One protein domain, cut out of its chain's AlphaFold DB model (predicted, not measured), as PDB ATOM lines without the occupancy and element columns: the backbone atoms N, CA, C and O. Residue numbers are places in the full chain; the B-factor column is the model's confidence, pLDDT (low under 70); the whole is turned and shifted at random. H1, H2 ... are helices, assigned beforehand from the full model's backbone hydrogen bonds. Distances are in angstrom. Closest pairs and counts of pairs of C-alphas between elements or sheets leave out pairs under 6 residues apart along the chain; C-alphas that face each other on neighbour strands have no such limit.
ATOM      1  N   CYS A   4       2.730  -3.937  10.063       63.53
ATOM      2  CA  CYS A   4       3.571  -3.915   8.869       63.53
ATOM      3  C   CYS A   4       4.245  -5.266   8.588       63.53
ATOM      4  O   CYS A   4       4.655  -5.513   7.460       63.53
ATOM      5  N   CYS A   5       4.368  -6.146   9.588       70.00
ATOM      6  CA  CYS A   5       4.963  -7.474   9.410       70.00
ATOM      7  C   CYS A   5       3.979  -8.501   8.832       70.00
ATOM      8  O   CYS A   5       4.365  -9.637   8.571       70.00
ATOM      9  N   ARG A   6       2.707  -8.130   8.664       70.25
ATOM     10  CA  ARG A   6       1.638  -9.000   8.177       70.25
ATOM     11  C   ARG A   6       1.145  -8.478   6.823       70.25
ATOM     12  O   ARG A   6       0.971  -7.264   6.674       70.25
ATOM     13  N   PRO A   7       0.929  -9.351   5.824       73.31
ATOM     14  CA  PRO A   7       0.460  -8.900   4.526       73.31
ATOM     15  C   PRO A   7      -1.015  -8.461   4.610       73.31
ATOM     16  O   PRO A   7      -1.803  -9.108   5.306       73.31
ATOM     17  N   PRO A   8      -1.427  -7.418   3.862       75.31
ATOM     18  CA  PRO A   8      -2.807  -6.908   3.860       75.31
ATOM     19  C   PRO A   8      -3.852  -7.980   3.513       75.31
ATOM     20  O   PRO A   8      -5.009  -7.894   3.921       75.31
ATOM     21  N   ARG A   9      -3.420  -9.026   2.800       76.00
ATOM     22  CA  ARG A   9      -4.218 -10.204   2.459       76.00
ATOM     23  C   ARG A   9      -4.761 -10.943   3.683       76.00
ATOM     24  O   ARG A   9      -5.879 -11.441   3.619       76.00
ATOM     25  N   GLU A  10      -4.012 -11.000   4.786       77.50
ATOM     26  CA  GLU A  10      -4.499 -11.625   6.030       77.50
ATOM     27  C   GLU A  10      -5.584 -10.787   6.714       77.50
ATOM     28  O   GLU A  10      -6.404 -11.321   7.453       77.50
ATOM     29  N   TYR A  11      -5.630  -9.487   6.421       73.38
ATOM     30  CA  TYR A  11      -6.649  -8.567   6.923       73.38
ATOM     31  C   TYR A  11      -7.852  -8.425   5.978       73.38
ATOM     32  O   TYR A  11      -8.774  -7.664   6.266       73.38
ATOM     33  N   GLY A  12      -7.870  -9.166   4.863       76.69
ATOM     34  CA  GLY A  12      -8.970  -9.161   3.898       76.69
ATOM     35  C   GLY A  12      -8.895  -8.051   2.848       76.69
ATOM     36  O   GLY A  12      -9.864  -7.847   2.118       76.69
ATOM     37  N   TYR A  13      -7.764  -7.349   2.730       78.06
ATOM     38  CA  TYR A  13      -7.587  -6.371   1.661       78.06
ATOM     39  C   TYR A  13      -7.094  -7.050   0.376       78.06
ATOM     40  O   TYR A  13      -6.157  -7.854   0.422       78.06
ATOM     41  N   PRO A  14      -7.647  -6.689  -0.796       77.69
ATOM     42  CA  PRO A  14      -7.208  -7.196  -2.093       77.69
ATOM     43  C   PRO A  14      -5.936  -6.480  -2.594       77.69
ATOM     44  O   PRO A  14      -5.800  -6.216  -3.785       77.69
ATOM     45  N   ILE A  15      -5.013  -6.125  -1.694       76.69
ATOM     46  CA  ILE A  15      -3.787  -5.380  -2.012       76.69
ATOM     47  C   ILE A  15      -2.551  -6.161  -1.560       76.69
ATOM     48  O   ILE A  15      -2.546  -6.820  -0.519       76.69
ATOM     49  N   THR A  16      -1.481  -6.080  -2.349       74.38
ATOM     50  CA  THR A  16      -0.216  -6.781  -2.068       74.38
ATOM     51  C   THR A  16       0.682  -5.997  -1.106       74.38
ATOM     52  O   THR A  16       1.476  -6.592  -0.386       74.38
ATOM     53  N   HIS A  17       0.535  -4.669  -1.069       74.56
ATOM     54  CA  HIS A  17       1.291  -3.758  -0.208       74.56
ATOM     55  C   HIS A  17       0.347  -2.842   0.561       74.56
ATOM     56  O   HIS A  17      -0.738  -2.530   0.079       74.56
ATOM     57  N   TRP A  18       0.781  -2.390   1.737       75.81
ATOM     58  CA  TRP A  18       0.053  -1.396   2.512       75.81
ATOM     59  C   TRP A  18       0.047  -0.052   1.791       75.81
ATOM     60  O   TRP A  18       1.084   0.578   1.599       75.81
ATOM     61  N   THR A  19      -1.139   0.400   1.424       75.94
ATOM     62  CA  THR A  19      -1.408   1.772   1.007       75.94
ATOM     63  C   THR A  19      -1.742   2.619   2.233       75.94
ATOM     64  O   THR A  19      -2.306   2.127   3.211       75.94
ATOM     65  N   GLY A  20      -1.372   3.906   2.208       76.19
ATOM     66  CA  GLY A  20      -1.507   4.792   3.374       76.19
ATOM     67  C   GLY A  20      -2.937   4.877   3.916       76.19
ATOM     68  O   GLY A  20      -3.130   4.944   5.128       76.19
ATOM     69  N   THR A  21      -3.941   4.803   3.039       78.31
ATOM     70  CA  THR A  21      -5.365   4.837   3.403       78.31
ATOM     71  C   THR A  21      -5.820   3.564   4.123       78.31
ATOM     72  O   THR A  21      -6.484   3.638   5.155       78.31
ATOM     73  N   GLU A  22      -5.477   2.391   3.596       79.69
ATOM     74  CA  GLU A  22      -5.832   1.091   4.169       79.69
ATOM     75  C   GLU A  22      -5.077   0.833   5.470       79.69
ATOM     76  O   GLU A  22      -5.668   0.368   6.442       79.69
ATOM     77  N   LEU A  23      -3.802   1.228   5.533       78.62
ATOM     78  CA  LEU A  23      -3.024   1.178   6.764       78.62
ATOM     79  C   LEU A  23      -3.648   2.068   7.845       78.62
ATOM     80  O   LEU A  23      -3.781   1.625   8.980       78.62
ATOM     81  N   ALA A  24      -4.100   3.281   7.502       80.75
ATOM     82  CA  ALA A  24      -4.777   4.175   8.447       80.75
ATOM     83  C   ALA A  24      -6.015   3.516   9.059       80.75
ATOM     84  O   ALA A  24      -6.189   3.509  10.277       80.75
ATOM     85  N   LYS A  25      -6.852   2.921   8.205       80.50
ATOM     86  CA  LYS A  25      -8.068   2.226   8.632       80.50
ATOM     87  C   LYS A  25      -7.745   1.052   9.548       80.50
ATOM     88  O   LYS A  25      -8.402   0.902  10.572       80.50
ATOM     89  N   GLU A  26      -6.729   0.254   9.221       81.31
ATOM     90  CA  GLU A  26      -6.380  -0.911  10.033       81.31
ATOM     91  C   GLU A  26      -5.731  -0.523  11.370       81.31
ATOM     92  O   GLU A  26      -6.057  -1.117  12.392       81.31
ATOM     93  N   VAL A  27      -4.878   0.509  11.401       80.06
ATOM     94  CA  VAL A  27      -4.276   1.048  12.638       80.06
ATOM     95  C   VAL A  27      -5.354   1.524  13.614       80.06
ATOM     96  O   VAL A  27      -5.276   1.222  14.807       80.06
ATOM     97  N   ILE A  28      -6.359   2.241  13.100       82.06
ATOM     98  CA  ILE A  28      -7.496   2.736  13.887       82.06
ATOM     99  C   ILE A  28      -8.366   1.562  14.348       82.06
ATOM    100  O   ILE A  28      -8.729   1.481  15.516       82.06
ATOM    101  N   LYS A  29      -8.657   0.607  13.455       82.31
ATOM    102  CA  LYS A  29      -9.466  -0.583  13.763       82.31
ATOM    103  C   LYS A  29      -8.820  -1.485  14.817       82.31
ATOM    104  O   LYS A  29      -9.522  -2.049  15.648       82.31
ATOM    105  N   GLN A  30      -7.496  -1.615  14.791       78.69
ATOM    106  CA  GLN A  30      -6.713  -2.337  15.798       78.69
ATOM    107  C   GLN A  30      -6.560  -1.539  17.106       78.69
ATOM    108  O   GLN A  30      -6.041  -2.079  18.080       78.69
ATOM    109  N   GLY A  31      -6.975  -0.266  17.139       75.56
ATOM    110  CA  GLY A  31      -6.875   0.598  18.315       75.56
ATOM    111  C   GLY A  31      -5.438   0.948  18.701       75.56
ATOM    112  O   GLY A  31      -5.181   1.305  19.846       75.56
ATOM    113  N   ILE A  32      -4.487   0.827  17.768       77.69
ATOM    114  CA  ILE A  32      -3.072   1.125  18.039       77.69
ATOM    115  C   ILE A  32      -2.870   2.642  18.158       77.69
ATOM    116  O   ILE A  32      -2.018   3.091  18.920       77.69
ATOM    117  N   ILE A  33      -3.648   3.431  17.405       72.94
ATOM    118  CA  ILE A  33      -3.639   4.898  17.431       72.94
ATOM    119  C   ILE A  33      -5.088   5.394  17.326       72.94
ATOM    120  O   ILE A  33      -5.843   4.903  16.487       72.94
ATOM    121  N   GLU A  34      -5.469   6.372  18.151       72.00
ATOM    122  CA  GLU A  34      -6.850   6.877  18.258       72.00
ATOM    123  C   GLU A  34      -7.313   7.667  17.026       72.00
ATOM    124  O   GLU A  34      -8.470   7.585  16.621       72.00
ATOM    125  N   THR A  35      -6.414   8.422  16.393       68.44
ATOM    126  CA  THR A  35      -6.687   9.076  15.113       68.44
ATOM    127  C   THR A  35      -5.393   9.289  14.350       68.44
ATOM    128  O   THR A  35      -4.391   9.747  14.902       68.44
ATOM    129  N   ILE A  36      -5.393   8.947  13.067       76.06
ATOM    130  CA  ILE A  36      -4.255   9.202  12.194       76.06
ATOM    131  C   ILE A  36      -4.743   9.755  10.864       76.06
ATOM    132  O   ILE A  36      -5.631   9.204  10.215       76.06
ATOM    133  N   SER A  37      -4.160  10.883  10.466       76.00
ATOM    134  CA  SER A  37      -4.462  11.491   9.177       76.00
ATOM    135  C   SER A  37      -3.843  10.659   8.057       76.00
ATOM    136  O   SER A  37      -2.651  10.340   8.095       76.00
ATOM    137  N   VAL A  38      -4.639  10.349   7.030       72.75
ATOM    138  CA  VAL A  38      -4.182   9.637   5.825       72.75
ATOM    139  C   VAL A  38      -3.006  10.368   5.178       72.75
ATOM    140  O   VAL A  38      -2.079   9.720   4.704       72.75
ATOM    141  N   SER A  39      -2.989  11.703   5.226       72.25
ATOM    142  CA  SER A  39      -1.873  12.511   4.730       72.25
ATOM    143  C   SER A  39      -0.582  12.227   5.496       72.25
ATOM    144  O   SER A  39       0.430  11.954   4.867       72.25
ATOM    145  N   HIS A  40      -0.626  12.161   6.833       75.88
ATOM    146  CA  HIS A  40       0.551  11.822   7.643       75.88
ATOM    147  C   HIS A  40       1.090  10.423   7.336       75.88
ATOM    148  O   HIS A  40       2.303  10.240   7.245       75.88
ATOM    149  N   LEU A  41       0.211   9.436   7.147       75.25
ATOM    150  CA  LEU A  41       0.638   8.094   6.751       75.25
ATOM    151  C   LEU A  41       1.162   8.051   5.322       75.25
ATOM    152  O   LEU A  41       2.134   7.354   5.054       75.25
ATOM    153  N   ASN A  42       0.557   8.806   4.414       74.38
ATOM    154  CA  ASN A  42       1.027   8.934   3.046       74.38
ATOM    155  C   ASN A  42       2.404   9.607   2.988       74.38
ATOM    156  O   ASN A  42       3.253   9.148   2.239       74.38
ATOM    157  N   ASP A  43       2.664  10.636   3.798       73.81
ATOM    158  CA  ASP A  43       3.984  11.262   3.924       73.81
ATOM    159  C   ASP A  43       5.008  10.313   4.556       73.81
ATOM    160  O   ASP A  43       6.146  10.230   4.091       73.81
ATOM    161  N   PHE A  44       4.607   9.537   5.565       71.94
ATOM    162  CA  PHE A  44       5.454   8.509   6.169       71.94
ATOM    163  C   PHE A  44       5.816   7.400   5.166       71.94
ATOM    164  O   PHE A  44       6.980   7.015   5.049       71.94
ATOM    165  N   LEU A  45       4.836   6.938   4.385       69.50
ATOM    166  CA  LEU A  45       5.021   5.922   3.350       69.50
ATOM    167  C   LEU A  45       5.822   6.471   2.159       69.50
ATOM    168  O   LEU A  45       6.725   5.805   1.655       69.50
ATOM    169  N   LYS A  46       5.569   7.722   1.753       66.06
ATOM    170  CA  LYS A  46       6.394   8.441   0.773       66.06
ATOM    171  C   LYS A  46       7.833   8.542   1.244       66.06
ATOM    172  O   LYS A  46       8.718   8.325   0.429       66.06
ATOM    173  N   LYS A  47       8.083   8.802   2.534       59.41
ATOM    174  CA  LYS A  47       9.435   8.805   3.116       59.41
ATOM    175  C   LYS A  47      10.163   7.473   2.947       59.41
ATOM    176  O   LYS A  47      11.372   7.499   2.744       59.41
TER     177      LYS A  47
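AT A GLANCE: This is residues 4 to 47 of the 58 residues of an uncharacterized protein of Thiotrichales bacterium HS_08 (UniProt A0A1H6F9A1). Two helices of equal residue count, H2 and H3, pack on each other at a steep angle, with H3 near the first residue of H2, and a single short helical turn, H1, is set off on the other side of H2. The link of residues 30 to 37 folds back from the last residue of H2 to reach H3. The printed part has 44 residues with three named helices, in the order H1, H2, H3, and no named strand; the class is all helix. The whole is compact, with a radius of gyration of the C-alphas of 10.1 A, and the C-alphas span 23 by 23 by 16 A.

IN THESE COORDINATES: H1 is residues 8 to 11, 5.2 A from first to last C-alpha, and begins at C-alpha 8 (-2.807, -6.908, 3.860). H2 is residues 20 to 29, 14.1 A long, and begins at C-alpha 20 (-1.507, 4.792, 3.374). H3 is residues 38 to 47, 13.9 A long, and ends at C-alpha 47 (9.435, 8.805, 3.116).

HOW THE PARTS SIT: H1 is apart from H2, but only just, the closest distance being 8.3 A. H1 and H3 are apart. H2 and H3 touch, with 11 pairs of C-alphas within 8 A; the closest C-alphas are those of Gly 20 and Asn 42, 4.9 A apart. Their lines stand at a steep tilt of 57 degrees, and they run opposite ways. In H2 and H3 every O i to N i+4 pair is within hydrogen-bond range, while H1, with 4 residues, is too short for such a pair.

THE WHOLE: The two C-alphas farthest apart are those of Gly 12 and Lys 47, at 25.7 A. The printed part has no cut. The links H1 to H2 and H2 to H3 are both short, with 8 residues each. The mean pLDDT of the printed part is 74.9, and the model's confidence is under 70 at residue 4, residue 35 and residues 45 to 47.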